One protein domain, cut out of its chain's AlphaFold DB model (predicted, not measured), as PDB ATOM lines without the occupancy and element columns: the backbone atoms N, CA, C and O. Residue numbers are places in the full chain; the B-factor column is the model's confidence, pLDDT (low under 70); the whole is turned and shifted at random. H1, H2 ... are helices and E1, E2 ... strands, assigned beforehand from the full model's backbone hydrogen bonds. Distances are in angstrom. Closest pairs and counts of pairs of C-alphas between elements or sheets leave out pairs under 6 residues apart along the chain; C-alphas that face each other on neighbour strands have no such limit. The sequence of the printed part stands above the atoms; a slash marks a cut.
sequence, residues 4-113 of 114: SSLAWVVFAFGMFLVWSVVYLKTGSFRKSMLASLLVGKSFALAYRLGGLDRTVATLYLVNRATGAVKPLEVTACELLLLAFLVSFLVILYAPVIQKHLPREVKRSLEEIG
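Overview. This is residues 4 to 113 of the 114 residues of an uncharacterized protein of Pyrolobus fumarii (strain DSM 11204 / 1A) (UniProt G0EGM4). Three long helices, H1, H2 and H3, lie in a row, with the strand hairpin E1 E2 reaching away beyond one end and short H4 turned at the other. The 110 printed residues are mostly helix, in the order H1 H2 E1 E2 H3 H4, the sheet antiparallel. The whole is loose, radius of gyration of the C-alphas 19.1 A, and flat, spanning 55 by 40 by 18 A.

Arrangement. H1, residues 4 to 26, and H2, residues 29 to 49, form a helical hairpin; their closest C-alphas, Val 22 and Ser 32, are 4.9 A apart. In hairpin E1, residues 55 to 62, and E2, residues 69 to 75, N 59 and O 72 are within hydrogen-bond range, 2.8 A. H3, residues 76 to 100, touches H2, closest C-alphas Ala 44 and Cys 77, 5.7 A, at a shallow tilt of 21 degrees, opposite ways. H4, residues 103 to 112, is close but not clearly touching H3. In H3, 19 of 21 O i to N i+4 pairs are within range.

Along the chain. H1, 32.9 A long, begins at C-alpha 4 (-17.873, -34.528, 6.366). H3, 35.6 A, has a kink of 39 degrees near residue 94. H4 ends at C-alpha 112 (-0.626, -30.051, 41.576).

Size, cuts and confidence. The printed part has no cut and no long link. Mean pLDDT of the printed part is 75.2; residues 101 to 113 are among those under 70.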
ATOM      1  N   SER A   4     -19.035 -35.161   5.737       68.25
ATOM      2  CA  SER A   4     -17.873 -34.528   6.366       68.25
ATOM      3  C   SER A   4     -17.975 -34.480   7.890       68.25
ATOM      4  O   SER A   4     -16.990 -34.706   8.584       68.25
ATOM      5  N   SER A   5     -19.162 -34.205   8.427       72.25
ATOM      6  CA  SER A   5     -19.391 -34.076   9.869       72.25
ATOM      7  C   SER A   5     -19.295 -35.433  10.565       72.25
ATOM      8  O   SER A   5     -18.714 -35.534  11.641       72.25
ATOM      9  N   LEU A   6     -19.803 -36.489   9.925       77.56
ATOM     10  CA  LEU A   6     -19.635 -37.867  10.399       77.56
ATOM     11  C   LEU A   6     -18.165 -38.286  10.412       77.56
ATOM     12  O   LEU A   6     -17.708 -38.885  11.383       77.56
ATOM     13  N   ALA A   7     -17.419 -37.926   9.371       74.38
ATOM     14  CA  ALA A   7     -16.004 -38.243   9.264       74.38
ATOM     15  C   ALA A   7     -15.200 -37.612  10.426       74.38
ATOM     16  O   ALA A   7     -14.457 -38.303  11.125       74.38
ATOM     17  N   TRP A   8     -15.458 -36.341  10.753       74.44
ATOM     18  CA  TRP A   8     -14.858 -35.684  11.923       74.44
ATOM     19  C   TRP A   8     -15.173 -36.379  13.251       74.44
ATOM     20  O   TRP A   8     -14.277 -36.548  14.081       74.44
ATOM     21  N   VAL A   9     -16.418 -36.815  13.448       80.56
ATOM     22  CA  VAL A   9     -16.826 -37.537  14.664       80.56
ATOM     23  C   VAL A   9     -16.111 -38.885  14.761       80.56
ATOM     24  O   VAL A   9     -15.588 -39.222  15.822       80.56
ATOM     25  N   VAL A  10     -16.017 -39.629  13.655       82.44
ATOM     26  CA  VAL A  10     -15.297 -40.910  13.601       82.44
ATOM     27  C   VAL A  10     -13.805 -40.713  13.874       82.44
ATOM     28  O   VAL A  10     -13.216 -41.484  14.630       82.44
ATOM     29  N   PHE A  11     -13.198 -39.664  13.317       79.69
ATOM     30  CA  PHE A  11     -11.799 -39.323  13.573       79.69
ATOM     31  C   PHE A  11     -11.555 -38.996  15.053       79.69
ATOM     32  O   PHE A  11     -10.666 -39.579  15.673       79.69
ATOM     33  N   ALA A  12     -12.367 -38.115  15.643       79.31
ATOM     34  CA  ALA A  12     -12.235 -37.731  17.046       79.31
ATOM     35  C   ALA A  12     -12.435 -38.930  17.987       79.31
ATOM     36  O   ALA A  12     -11.651 -39.136  18.916       79.31
ATOM     37  N   PHE A  13     -13.442 -39.761  17.712       84.38
ATOM     38  CA  PHE A  13     -13.731 -40.950  18.506       84.38
ATOM     39  C   PHE A  13     -12.632 -42.013  18.378       84.38
ATOM     40  O   PHE A  13     -12.198 -42.580  19.382       84.38
ATOM     41  N   GLY A  14     -12.114 -42.239  17.167       83.69
ATOM     42  CA  GLY A  14     -10.988 -43.143  16.928       83.69
ATOM     43  C   GLY A  14      -9.724 -42.703  17.669       83.69
ATOM     44  O   GLY A  14      -9.069 -43.515  18.323       83.69
ATOM     45  N   MET A  15      -9.422 -41.404  17.651       82.25
ATOM     46  CA  MET A  15      -8.289 -40.828  18.382       82.25
ATOM     47  C   MET A  15      -8.446 -40.965  19.899       82.25
ATOM     48  O   MET A  15      -7.485 -41.315  20.590       82.25
ATOM     49  N   PHE A  16      -9.658 -40.752  20.415       84.06
ATOM     50  CA  PHE A  16      -9.965 -40.928  21.832       84.06
ATOM     51  C   PHE A  16      -9.820 -42.388  22.281       84.06
ATOM     52  O   PHE A  16      -9.244 -42.657  23.338       84.06
ATOM     53  N   LEU A  17     -10.276 -43.342  21.465       86.81
ATOM     54  CA  LEU A  17     -10.120 -44.774  21.728       86.81
ATOM     55  C   LEU A  17      -8.650 -45.194  21.755       86.81
ATOM     56  O   LEU A  17      -8.226 -45.859  22.699       86.81
ATOM     57  N   VAL A  18      -7.857 -44.778  20.764       85.69
ATOM     58  CA  VAL A  18      -6.413 -45.066  20.716       85.69
ATOM     59  C   VAL A  18      -5.721 -44.517  21.958       85.69
ATOM     60  O   VAL A  18      -4.963 -45.236  22.610       85.69
ATOM     61  N   TRP A  19      -6.013 -43.266  22.321       84.00
ATOM     62  CA  TRP A  19      -5.457 -42.658  23.523       84.00
ATOM     63  C   TRP A  19      -5.849 -43.438  24.783       84.00
ATOM     64  O   TRP A  19      -4.975 -43.775  25.578       84.00
ATOM     65  N   SER A  20      -7.127 -43.798  24.927       84.56
ATOM     66  CA  SER A  20      -7.652 -44.520  26.092       84.56
ATOM     67  C   SER A  20      -7.038 -45.915  26.231       84.56
ATOM     68  O   SER A  20      -6.584 -46.288  27.309       84.56
ATOM     69  N   VAL A  21      -6.950 -46.676  25.137       89.25
ATOM     70  CA  VAL A  21      -6.367 -48.029  25.127       89.25
ATOM     71  C   VAL A  21      -4.885 -47.992  25.485       89.25
ATOM     72  O   VAL A  21      -4.414 -48.803  26.284       89.25
ATOM     73  N   VAL A  22      -4.132 -47.050  24.914       86.00
ATOM     74  CA  VAL A  22      -2.701 -46.924  25.209       86.00
ATOM     75  C   VAL A  22      -2.503 -46.407  26.632       86.00
ATOM     76  O   VAL A  22      -1.630 -46.904  27.343       86.00
ATOM     77  N   TYR A  23      -3.331 -45.476  27.099       84.25
ATOM     78  CA  TYR A  23      -3.263 -44.981  28.470       84.25
ATOM     79  C   TYR A  23      -3.509 -46.105  29.481       84.25
ATOM     80  O   TYR A  23      -2.675 -46.314  30.360       84.25
ATOM     81  N   LEU A  24      -4.563 -46.903  29.286       86.00
ATOM     82  CA  LEU A  24      -4.876 -48.062  30.127       86.00
ATOM     83  C   LEU A  24      -3.748 -49.101  30.146       86.00
ATOM     84  O   LEU A  24      -3.479 -49.694  31.185       86.00
ATOM     85  N   LYS A  25      -3.055 -49.310  29.019       84.88
ATOM     86  CA  LYS A  25      -1.944 -50.272  28.940       84.88
ATOM     87  C   LYS A  25      -0.631 -49.768  29.525       84.88
ATOM     88  O   LYS A  25       0.145 -50.570  30.032       84.88
ATOM     89  N   THR A  26      -0.337 -48.476  29.396       84.31
ATOM     90  CA  THR A  26       0.986 -47.941  29.758       84.31
ATOM     91  C   THR A  26       1.004 -47.109  31.032       84.31
ATOM     92  O   THR A  26       2.097 -46.795  31.499       84.31
ATOM     93  N   GLY A  27      -0.156 -46.705  31.561       80.00
ATOM     94  CA  GLY A  27      -0.284 -45.828  32.733       80.00
ATOM     95  C   GLY A  27       0.395 -44.464  32.575       80.00
ATOM     96  O   GLY A  27       0.565 -43.730  33.539       80.00
ATOM     97  N   SER A  28       0.842 -44.127  31.363       74.94
ATOM     98  CA  SER A  28       1.683 -42.969  31.096       74.94
ATOM     99  C   SER A  28       1.016 -42.092  30.056       74.94
ATOM    100  O   SER A  28       0.923 -42.463  28.882       74.94
ATOM    101  N   PHE A  29       0.620 -40.895  30.489       74.44
ATOM    102  CA  PHE A  29       0.018 -39.872  29.637       74.44
ATOM    103  C   PHE A  29       0.907 -39.530  28.433       74.44
ATOM    104  O   PHE A  29       0.432 -39.370  27.315       74.44
ATOM    105  N   ARG A  30       2.232 -39.500  28.628       72.62
ATOM    106  CA  ARG A  30       3.190 -39.199  27.553       72.62
ATOM    107  C   ARG A  30       3.152 -40.251  26.444       72.62
ATOM    108  O   ARG A  30       3.120 -39.897  25.270       72.62
ATOM    109  N   LYS A  31       3.135 -41.538  26.806       76.56
ATOM    110  CA  LYS A  31       3.128 -42.645  25.834       76.56
ATOM    111  C   LYS A  31       1.798 -42.731  25.086       76.56
ATOM    112  O   LYS A  31       1.809 -42.946  23.876       76.56
ATOM    113  N   SER A  32       0.675 -42.508  25.771       79.88
ATOM    114  CA  SER A  32      -0.639 -42.468  25.121       79.88
ATOM    115  C   SER A  32      -0.777 -41.296  24.160       79.88
ATOM    116  O   SER A  32      -1.313 -41.473  23.069       79.88
ATOM    117  N   MET A  33      -0.224 -40.134  24.510       76.88
ATOM    118  CA  MET A  33      -0.222 -38.964  23.634       76.88
ATOM    119  C   MET A  33       0.693 -39.145  22.414       76.88
ATOM    120  O   MET A  33       0.339 -38.743  21.313       76.88
ATOM    121  N   LEU A  34       1.842 -39.808  22.575       79.56
ATOM    122  CA  LEU A  34       2.732 -40.193  21.471       79.56
ATOM    123  C   LEU A  34       2.051 -41.156  20.486       79.56
ATOM    124  O   LEU A  34       2.148 -40.980  19.271       79.56
ATOM    125  N   ALA A  35       1.358 -42.168  21.009       81.56
ATOM    126  CA  ALA A  35       0.666 -43.154  20.190       81.56
ATOM    127  C   ALA A  35      -0.533 -42.550  19.449       81.56
ATOM    128  O   ALA A  35      -0.707 -42.815  18.259       81.56
ATOM    129  N   SER A  36      -1.323 -41.695  20.110       80.44
ATOM    130  CA  SER A  36      -2.410 -40.980  19.437       80.44
ATOM    131  C   SER A  36      -1.878 -40.052  18.344       80.44
ATOM    132  O   SER A  36      -2.484 -39.972  17.284       80.44
ATOM    133  N   LEU A  37      -0.703 -39.441  18.523       76.19
ATOM    134  CA  LEU A  37      -0.066 -38.607  17.497       76.19
ATOM    135  C   LEU A  37       0.333 -39.390  16.237       76.19
ATOM    136  O   LEU A  37       0.112 -38.927  15.115       76.19
ATOM    137  N   LEU A  38       0.916 -40.577  16.419       80.81
ATOM    138  CA  LEU A  38       1.290 -41.473  15.322       80.81
ATOM    139  C   LEU A  38       0.065 -41.907  14.516       80.81
ATOM    140  O   LEU A  38       0.077 -41.840  13.288       80.81
ATOM    141  N   VAL A  39      -1.009 -42.292  15.205       82.56
ATOM    142  CA  VAL A  39      -2.255 -42.704  14.549       82.56
ATOM    143  C   VAL A  39      -2.956 -41.514  13.888       82.56
ATOM    144  O   VAL A  39      -3.401 -41.625  12.746       82.56
ATOM    145  N   GLY A  40      -2.981 -40.355  14.546       78.25
ATOM    146  CA  GLY A  40      -3.583 -39.129  14.022       78.25
ATOM    147  C   GLY A  40      -2.963 -38.661  12.714       78.25
ATOM    148  O   GLY A  40      -3.692 -38.268  11.806       78.25
ATOM    149  N   LYS A  41      -1.636 -38.774  12.569       75.62
ATOM    150  CA  LYS A  41      -0.944 -38.487  11.303       75.62
ATOM    151  C   LYS A  41      -1.406 -39.395  10.166       75.62
ATOM    152  O   LYS A  41      -1.670 -38.901   9.073       75.62
ATOM    153  N   SER A  42      -1.519 -40.697  10.418       78.12
ATOM    154  CA  SER A  42      -1.961 -41.669   9.412       78.12
ATOM    155  C   SER A  42      -3.395 -41.401   8.960       78.12
ATOM    156  O   SER A  42      -3.685 -41.426   7.766       78.12
ATOM    157  N   PHE A  43      -4.282 -41.073   9.900       76.69
ATOM    158  CA  PHE A  43      -5.648 -40.680   9.573       76.69
ATOM    159  C   PHE A  43      -5.695 -39.350   8.810       76.69
ATOM    160  O   PHE A  43      -6.352 -39.285   7.781       76.69
ATOM    161  N   ALA A  44      -4.970 -38.312   9.236       74.44
ATOM    162  CA  ALA A  44      -4.921 -37.038   8.511       74.44
ATOM    163  C   ALA A  44      -4.427 -37.216   7.062       74.44
ATOM    164  O   ALA A  44      -4.979 -36.626   6.135       74.44
ATOM    165  N   LEU A  45      -3.440 -38.095   6.846       74.50
ATOM    166  CA  LEU A  45      -2.977 -38.461   5.507       74.50
ATOM    167  C   LEU A  45      -4.081 -39.155   4.690       74.50
ATOM    168  O   LEU A  45      -4.292 -38.811   3.529       74.50
ATOM    169  N   ALA A  46      -4.810 -40.096   5.296       76.50
ATOM    170  CA  ALA A  46      -5.924 -40.785   4.648       76.50
ATOM    171  C   ALA A  46      -7.066 -39.824   4.275       76.50
ATOM    172  O   ALA A  46      -7.628 -39.934   3.188       76.50
ATOM    173  N   TYR A  47      -7.369 -38.843   5.127       75.06
ATOM    174  CA  TYR A  47      -8.370 -37.805   4.854       75.06
ATOM    175  C   TYR A  47      -7.957 -36.882   3.707       75.06
ATOM    176  O   TYR A  47      -8.791 -36.543   2.864       75.06
ATOM    177  N   ARG A  48      -6.666 -36.532   3.636       71.75
ATOM    178  CA  ARG A  48      -6.092 -35.770   2.521       71.75
ATOM    179  C   ARG A  48      -6.183 -36.539   1.203       71.75
ATOM    180  O   ARG A  48      -6.617 -35.977   0.205       71.75
ATOM    181  N   LEU A  49      -5.821 -37.824   1.203       73.69
ATOM    182  CA  LEU A  49      -5.927 -38.686   0.016       73.69
ATOM    183  C   LEU A  49      -7.383 -38.938  -0.401       73.69
ATOM    184  O   LEU A  49      -7.663 -39.070  -1.588       73.69
ATOM    185  N   GLY A  50      -8.308 -38.977   0.558       72.88
ATOM    186  CA  GLY A  50      -9.739 -39.174   0.323       72.88
ATOM    187  C   GLY A  50     -10.505 -37.927  -0.128       72.88
ATOM    188  O   GLY A  50     -11.719 -38.007  -0.286       72.88
ATOM    189  N   GLY A  51      -9.848 -36.771  -0.295       70.00
ATOM    190  CA  GLY A  51     -10.505 -35.530  -0.730       70.00
ATOM    191  C   GLY A  51     -11.503 -34.943   0.280       70.00
ATOM    192  O   GLY A  51     -12.292 -34.071  -0.073       70.00
ATOM    193  N   LEU A  52     -11.478 -35.403   1.536       71.12
ATOM    194  CA  LEU A  52     -12.285 -34.845   2.630       71.12
ATOM    195  C   LEU A  52     -11.625 -33.623   3.287       71.12
ATOM    196  O   LEU A  52     -12.191 -33.033   4.210       71.12
ATOM    197  N   ASP A  53     -10.431 -33.252   2.826       69.69
ATOM    198  CA  ASP A  53      -9.665 -32.129   3.348       69.69
ATOM    199  C   ASP A  53     -10.248 -30.810   2.834       69.69
ATOM    200  O   ASP A  53     -10.180 -30.489   1.647       69.69
ATOM    201  N   ARG A  54     -10.876 -30.054   3.736       71.44
ATOM    202  CA  ARG A  54     -11.411 -28.729   3.422       71.44
ATOM    203  C   ARG A  54     -10.327 -27.679   3.614       71.44
ATOM    204  O   ARG A  54      -9.671 -27.644   4.657       71.44
ATOM    205  N   THR A  55     -10.198 -26.783   2.644       76.44
ATOM    206  CA  THR A  55      -9.402 -25.563   2.788       76.44
ATOM    207  C   THR A  55     -10.042 -24.679   3.855       76.44
ATOM    208  O   THR A  55     -11.234 -24.380   3.788       76.44
ATOM    209  N   VAL A  56      -9.269 -24.307   4.875       77.25
ATOM    210  CA  VAL A  56      -9.747 -23.500   6.014       77.25
ATOM    211  C   VAL A  56      -9.358 -22.039   5.834       77.25
ATOM    212  O   VAL A  56     -10.106 -21.149   6.232       77.25
ATOM    213  N   ALA A  57      -8.205 -21.783   5.220       73.69
ATOM    214  CA  ALA A  57      -7.736 -20.437   4.936       73.69
ATOM    215  C   ALA A  57      -6.923 -20.409   3.641       73.69
ATOM    216  O   ALA A  57      -6.191 -21.348   3.343       73.69
ATOM    217  N   THR A  58      -6.998 -19.303   2.908       79.19
ATOM    218  CA  THR A  58      -6.157 -19.059   1.732       79.19
ATOM    219  C   THR A  58      -5.267 -17.862   2.026       79.19
ATOM    220  O   THR A  58      -5.749 -16.746   2.219       79.19
ATOM    221  N   LEU A  59      -3.961 -18.093   2.110       78.94
ATOM    222  CA  LEU A  59      -2.954 -17.060   2.317       78.94
ATOM    223  C   LEU A  59      -2.420 -16.606   0.961       78.94
ATOM    224  O   LEU A  59      -2.030 -17.423   0.136       78.94
ATOM    225  N   TYR A  60      -2.353 -15.301   0.727       80.12
ATOM    226  CA  TYR A  60      -1.762 -14.764  -0.495       80.12
ATOM    227  C   TYR A  60      -0.321 -14.347  -0.222       80.12
ATOM    228  O   TYR A  60      -0.058 -13.343   0.441       80.12
ATOM    229  N   LEU A  61       0.628 -15.126  -0.734       81.25
ATOM    230  CA  LEU A  61       2.039 -14.766  -0.709       81.25
ATOM    231  C   LEU A  61       2.300 -13.763  -1.827       81.25
ATOM    232  O   LEU A  61       2.308 -14.117  -3.006       81.25
ATOM    233  N   VAL A  62       2.512 -12.508  -1.443       81.06
ATOM    234  CA  VAL A  62       2.882 -11.440  -2.371       81.06
ATOM    235  C   VAL A  62       4.395 -11.295  -2.364       81.06
ATOM    236  O   VAL A  62       4.987 -10.856  -1.375       81.06
ATOM    237  N   ASN A  63       5.039 -11.642  -3.475       80.69
ATOM    238  CA  ASN A  63       6.447 -11.330  -3.656       80.69
ATOM    239  C   ASN A  63       6.584  -9.843  -4.002       80.69
ATOM    240  O   ASN A  63       6.303  -9.433  -5.126       80.69
ATOM    241  N   ARG A  64       7.036  -9.029  -3.040       77.75
ATOM    242  CA  ARG A  64       7.215  -7.582  -3.241       77.75
ATOM    243  C   ARG A  64       8.246  -7.228  -4.319       77.75
ATOM    244  O   ARG A  64       8.163  -6.135  -4.860       77.75
ATOM    245  N   ALA A  65       9.191  -8.116  -4.637       77.75
ATOM    246  CA  ALA A  65      10.226  -7.851  -5.638       77.75
ATOM    247  C   ALA A  65       9.748  -8.083  -7.081       77.75
ATOM    248  O   ALA A  65      10.237  -7.433  -7.997       77.75
ATOM    249  N   THR A  66       8.799  -9.001  -7.295       78.31
ATOM    250  CA  THR A  66       8.312  -9.373  -8.638       78.31
ATOM    251  C   THR A  66       6.825  -9.100  -8.856       78.31
ATOM    252  O   THR A  66       6.321  -9.330  -9.950       78.31
ATOM    253  N   GLY A  67       6.098  -8.649  -7.830       77.62
ATOM    254  CA  GLY A  67       4.651  -8.414  -7.881       77.62
ATOM    255  C   GLY A  67       3.804  -9.687  -7.996       77.62
ATOM    256  O   GLY A  67       2.580  -9.606  -8.044       77.62
ATOM    257  N   ALA A  68       4.430 -10.869  -8.030       74.56
ATOM    258  CA  ALA A  68       3.732 -12.137  -8.174       74.56
ATOM    259  C   ALA A  68       2.953 -12.479  -6.897       74.56
ATOM    260  O   ALA A  68       3.524 -12.541  -5.803       74.56
ATOM    261  N   VAL A  69       1.657 -12.745  -7.056       80.12
ATOM    262  CA  VAL A  69       0.771 -13.215  -5.989       80.12
ATOM    263  C   VAL A  69       0.575 -14.717  -6.157       80.12
ATOM    264  O   VAL A  69       0.051 -15.162  -7.178       80.12
ATOM    265  N   LYS A  70       0.999 -15.507  -5.168       80.94
ATOM    266  CA  LYS A  70       0.743 -16.951  -5.126       80.94
ATOM    267  C   LYS A  70      -0.279 -17.272  -4.032       80.94
ATOM    268  O   LYS A  70      -0.005 -16.960  -2.870       80.94
ATOM    269  N   PRO A  71      -1.427 -17.886  -4.369       76.62
ATOM    270  CA  PRO A  71      -2.336 -18.412  -3.362       76.62
ATOM    271  C   PRO A  71      -1.714 -19.658  -2.719       76.62
ATOM    272  O   PRO A  71      -1.263 -20.572  -3.406       76.62
ATOM    273  N   LEU A  72      -1.670 -19.667  -1.393       78.94
ATOM    274  CA  LEU A  72      -1.290 -20.795  -0.557       78.94
ATOM    275  C   LEU A  72      -2.527 -21.214   0.233       78.94
ATOM    276  O   LEU A  72      -2.981 -20.506   1.130       78.94
ATOM    277  N   GLU A  73      -3.085 -22.357  -0.126       81.56
ATOM    278  CA  GLU A  73      -4.240 -22.928   0.551       81.56
ATOM    279  C   GLU A  73      -3.782 -23.709   1.778       81.56
ATOM    280  O   GLU A  73      -3.010 -24.654   1.663       81.56
ATOM    281  N   VAL A  74      -4.250 -23.291   2.951       77.25
ATOM    282  CA  VAL A  74      -4.026 -23.975   4.222       77.25
ATOM    283  C   VAL A  74      -5.222 -24.872   4.488       77.25
ATOM    284  O   VAL A  74      -6.359 -24.404   4.658       77.25
ATOM    285  N   THR A  75      -4.969 -26.175   4.531       80.19
ATOM    286  CA  THR A  75      -6.026 -27.163   4.744       80.19
ATOM    287  C   THR A  75      -6.258 -27.460   6.224       80.19
ATOM    288  O   THR A  75      -5.394 -27.232   7.079       80.19
ATOM    289  N   ALA A  76      -7.448 -27.972   6.551       73.12
ATOM    290  CA  ALA A  76      -7.786 -28.380   7.912       73.12
ATOM    291  C   ALA A  76      -6.798 -29.430   8.427       73.12
ATOM    292  O   ALA A  76      -6.342 -29.330   9.566       73.12
ATOM    293  N   CYS A  77      -6.420 -30.397   7.584       74.19
ATOM    294  CA  CYS A  77      -5.442 -31.413   7.955       74.19
ATOM    295  C   CYS A  77      -4.055 -30.820   8.223       74.19
ATOM    296  O   CYS A  77      -3.383 -31.278   9.145       74.19
ATOM    297  N   GLU A  78      -3.624 -29.806   7.470       73.00
ATOM    298  CA  GLU A  78      -2.332 -29.147   7.695       73.00
ATOM    299  C   GLU A  78      -2.292 -28.416   9.037       73.00
ATOM    300  O   GLU A  78      -1.344 -28.606   9.798       73.00
ATOM    301  N   LEU A  79      -3.341 -27.664   9.378       75.94
ATOM    302  CA  LEU A  79      -3.477 -27.015  10.689       75.94
ATOM    303  C   LEU A  79      -3.456 -28.028  11.834       75.94
ATOM    304  O   LEU A  79      -2.776 -27.828  12.842       75.94
ATOM    305  N   LEU A  80      -4.178 -29.134  11.668       75.00
ATOM    306  CA  LEU A  80      -4.296 -30.180  12.677       75.00
ATOM    307  C   LEU A  80      -2.962 -30.917  12.867       75.00
ATOM    308  O   LEU A  80      -2.543 -31.176  13.996       75.00
ATOM    309  N   LEU A  81      -2.240 -31.170  11.775       73.56
ATOM    310  CA  LEU A  81      -0.890 -31.728  11.803       73.56
ATOM    311  C   LEU A  81       0.097 -30.771  12.483       73.56
ATOM    312  O   LEU A  81       0.926 -31.220  13.275       73.56
ATOM    313  N   LEU A  82      -0.013 -29.464  12.233       77.31
ATOM    314  CA  LEU A  82       0.834 -28.435  12.842       77.31
ATOM    315  C   LEU A  82       0.575 -28.321  14.353       77.31
ATOM    316  O   LEU A  82       1.522 -28.355  15.139       77.31
ATOM    317  N   ALA A  83      -0.691 -28.303  14.778       75.69
ATOM    318  CA  ALA A  83      -1.078 -28.330  16.190       75.69
ATOM    319  C   ALA A  83      -0.576 -29.598  16.906       75.69
ATOM    320  O   ALA A  83      -0.070 -29.529  18.034       75.69
ATOM    321  N   PHE A  84      -0.641 -30.754  16.235       72.12
ATOM    322  CA  PHE A  84      -0.059 -31.990  16.755       72.12
ATOM    323  C   PHE A  84       1.463 -31.921  16.859       72.12
ATOM    324  O   PHE A  84       2.021 -32.378  17.854       72.12
ATOM    325  N   LEU A  85       2.145 -31.335  15.876       75.12
ATOM    326  CA  LEU A  85       3.601 -31.206  15.875       75.12
ATOM    327  C   LEU A  85       4.092 -30.271  16.989       75.12
ATOM    328  O   LEU A  85       5.065 -30.590  17.671       75.12
ATOM    329  N   VAL A  86       3.382 -29.168  17.234       79.25
ATOM    330  CA  VAL A  86       3.639 -28.282  18.379       79.25
ATOM    331  C   VAL A  86       3.412 -29.024  19.697       79.25
ATOM    332  O   VAL A  86       4.294 -29.022  20.554       79.25
ATOM    333  N   SER A  87       2.285 -29.727  19.845       74.06
ATOM    334  CA  SER A  87       1.998 -30.522  21.049       74.06
ATOM    335  C   SER A  87       3.080 -31.578  21.300       74.06
ATOM    336  O   SER A  87       3.533 -31.762  22.428       74.06
ATOM    337  N   PHE A  88       3.557 -32.229  20.240       72.56
ATOM    338  CA  PHE A  88       4.639 -33.204  20.295       72.56
ATOM    339  C   PHE A  88       5.960 -32.595  20.768       72.56
ATOM    340  O   PHE A  88       6.607 -33.159  21.649       72.56
ATOM    341  N   LEU A  89       6.338 -31.431  20.230       76.38
ATOM    342  CA  LEU A  89       7.523 -30.696  20.674       76.38
ATOM    343  C   LEU A  89       7.417 -30.330  22.155       76.38
ATOM    344  O   LEU A  89       8.367 -30.560  22.898       76.38
ATOM    345  N   VAL A  90       6.261 -29.844  22.612       75.44
ATOM    346  CA  VAL A  90       6.045 -29.519  24.031       75.44
ATOM    347  C   VAL A  90       6.251 -30.751  24.917       75.44
ATOM    348  O   VAL A  90       6.966 -30.669  25.911       75.44
ATOM    349  N   ILE A  91       5.706 -31.912  24.544       72.19
ATOM    350  CA  ILE A  91       5.854 -33.160  25.318       72.19
ATOM    351  C   ILE A  91       7.305 -33.660  25.319       72.19
ATOM    352  O   ILE A  91       7.792 -34.127  26.351       72.19
ATOM    353  N   LEU A  92       8.003 -33.565  24.183       72.75
ATOM    354  CA  LEU A  92       9.412 -33.954  24.059       72.75
ATOM    355  C   LEU A  92      10.342 -33.046  24.863       72.75
ATOM    356  O   LEU A  92      11.281 -33.536  25.488       72.75
ATOM    357  N   TYR A  93      10.081 -31.739  24.859       76.19
ATOM    358  CA  TYR A  93      10.889 -30.758  25.580       76.19
ATOM    359  C   TYR A  93      10.504 -30.626  27.055       76.19
ATOM    360  O   TYR A  93      11.344 -30.202  27.848       76.19
ATOM    361  N   ALA A  94       9.307 -31.055  27.470       70.38
ATOM    362  CA  ALA A  94       8.879 -31.071  28.870       70.38
ATOM    363  C   ALA A  94       9.938 -31.630  29.850       70.38
ATOM    364  O   ALA A  94      10.241 -30.944  30.827       70.38
ATOM    365  N   PRO A  95      10.579 -32.798  29.622       67.50
ATOM    366  CA  PRO A  95      11.635 -33.290  30.513       67.50
ATOM    367  C   PRO A  95      12.900 -32.412  30.530       67.50
ATOM    368  O   PRO A  95      13.591 -32.357  31.546       67.50
ATOM    369  N   VAL A  96      13.223 -31.721  29.434       70.50
ATOM    370  CA  VAL A  96      14.385 -30.817  29.355       70.50
ATOM    371  C   VAL A  96      14.119 -29.536  30.143       70.50
ATOM    372  O   VAL A  96      14.980 -29.088  30.905       70.50
ATOM    373  N   ILE A  97      12.900 -29.004  30.031       65.38
ATOM    374  CA  ILE A  97      12.433 -27.848  30.800       65.38
ATOM    375  C   ILE A  97      12.389 -28.212  32.293       65.38
ATOM    376  O   ILE A  97      12.923 -27.474  33.117       65.38
ATOM    377  N   GLN A  98      11.878 -29.398  32.654       64.94
ATOM    378  CA  GLN A  98      11.878 -29.907  34.038       64.94
ATOM    379  C   GLN A  98      13.284 -30.003  34.653       64.94
ATOM    380  O   GLN A  98      13.433 -29.858  35.867       64.94
ATOM    381  N   LYS A  99      14.337 -30.211  33.854       65.44
ATOM    382  CA  LYS A  99      15.719 -30.205  34.363       65.44
ATOM    383  C   LYS A  99      16.228 -28.804  34.711       65.44
ATOM    384  O   LYS A  99      17.020 -28.694  35.639       65.44
ATOM    385  N   HIS A 100      15.746 -27.768  34.027       71.69
ATOM    386  CA  HIS A 100      16.185 -26.379  34.209       71.69
ATOM    387  C   HIS A 100      15.228 -25.535  35.064       71.69
ATOM    388  O   HIS A 100      15.526 -24.380  35.356       71.69
ATOM    389  N   LEU A 101      14.094 -26.098  35.488       66.25
ATOM    390  CA  LEU A 101      13.135 -25.409  36.347       66.25
ATOM    391  C   LEU A 101      13.694 -25.209  37.774       66.25
ATOM    392  O   LEU A 101      14.131 -26.190  38.394       66.25
ATOM    393  N   PRO A 102      13.657 -23.970  38.315       68.12
ATOM    394  CA  PRO A 102      14.037 -23.687  39.696       68.12
ATOM    395  C   PRO A 102      13.169 -24.481  40.681       68.12
ATOM    396  O   PRO A 102      12.011 -24.804  40.406       68.12
ATOM    397  N   ARG A 103      13.750 -24.834  41.837       64.81
ATOM    398  CA  ARG A 103      13.162 -25.779  42.812       64.81
ATOM    399  C   ARG A 103      11.777 -25.361  43.321       64.81
ATOM    400  O   ARG A 103      10.982 -26.228  43.664       64.81
ATOM    401  N   GLU A 104      11.484 -24.066  43.320       65.69
ATOM    402  CA  GLU A 104      10.196 -23.497  43.736       65.69
ATOM    403  C   GLU A 104       9.050 -23.946  42.822       65.69
ATOM    404  O   GLU A 104       8.021 -24.406  43.303       65.69
ATOM    405  N   VAL A 105       9.263 -23.937  41.502       64.50
ATOM    406  CA  VAL A 105       8.232 -24.337  40.529       64.50
ATOM    407  C   VAL A 105       8.056 -25.859  40.493       64.50
ATOM    408  O   VAL A 105       6.958 -26.349  40.239       64.50
ATOM    409  N   LYS A 106       9.114 -26.627  40.798       61.84
ATOM    410  CA  LYS A 106       9.008 -28.087  40.959       61.84
ATOM    411  C   LYS A 106       8.073 -28.471  42.102       61.84
ATOM    412  O   LYS A 106       7.257 -29.363  41.913       61.84
ATOM    413  N   ARG A 107       8.154 -27.765  43.235       61.47
ATOM    414  CA  ARG A 107       7.270 -27.993  44.387       61.47
ATOM    415  C   ARG A 107       5.810 -27.706  44.055       61.47
ATOM    416  O   ARG A 107       4.956 -28.521  44.368       61.47
ATOM    417  N   SER A 108       5.536 -26.604  43.358       63.94
ATOM    418  CA  SER A 108       4.168 -26.290  42.931       63.94
ATOM    419  C   SER A 108       3.618 -27.303  41.919       63.94
ATOM    420  O   SER A 108       2.433 -27.604  41.943       63.94
ATOM    421  N   LEU A 109       4.457 -27.871  41.046       59.22
ATOM    422  CA  LEU A 109       4.048 -28.948  40.132       59.22
ATOM    423  C   LEU A 109       3.797 -30.284  40.852       59.22
ATOM    424  O   LEU A 109       2.875 -31.000  40.467       59.22
ATOM    425  N   GLU A 110       4.569 -30.605  41.896       60.03
ATOM    426  CA  GLU A 110       4.333 -31.779  42.754       60.03
ATOM    427  C   GLU A 110       3.056 -31.631  43.595       60.03
ATOM    428  O   GLU A 110       2.302 -32.593  43.723       60.03
ATOM    429  N   GLU A 111       2.757 -30.432  44.104       57.62
ATOM    430  CA  GLU A 111       1.498 -30.139  44.812       57.62
ATOM    431  C   GLU A 111       0.266 -30.210  43.892       57.62
ATOM    432  O   GLU A 111      -0.832 -30.514  44.357       57.62
ATOM    433  N   ILE A 112       0.442 -29.972  42.588       61.53
ATOM    434  CA  ILE A 112      -0.626 -30.051  41.576       61.53
ATOM    435  C   ILE A 112      -0.769 -31.475  40.986       61.53
ATOM    436  O   ILE A 112      -1.765 -31.767  40.325       61.53
ATOM    437  N   GLY A 113       0.155 -32.401  41.272       46.41
ATOM    438  CA  GLY A 113       0.031 -33.816  40.897       46.41
ATOM    439  C   GLY A 113       0.284 -34.116  39.413       46.41
ATOM    440  O   GLY A 113      -0.511 -34.818  38.785       46.41
TER     441      GLY A 113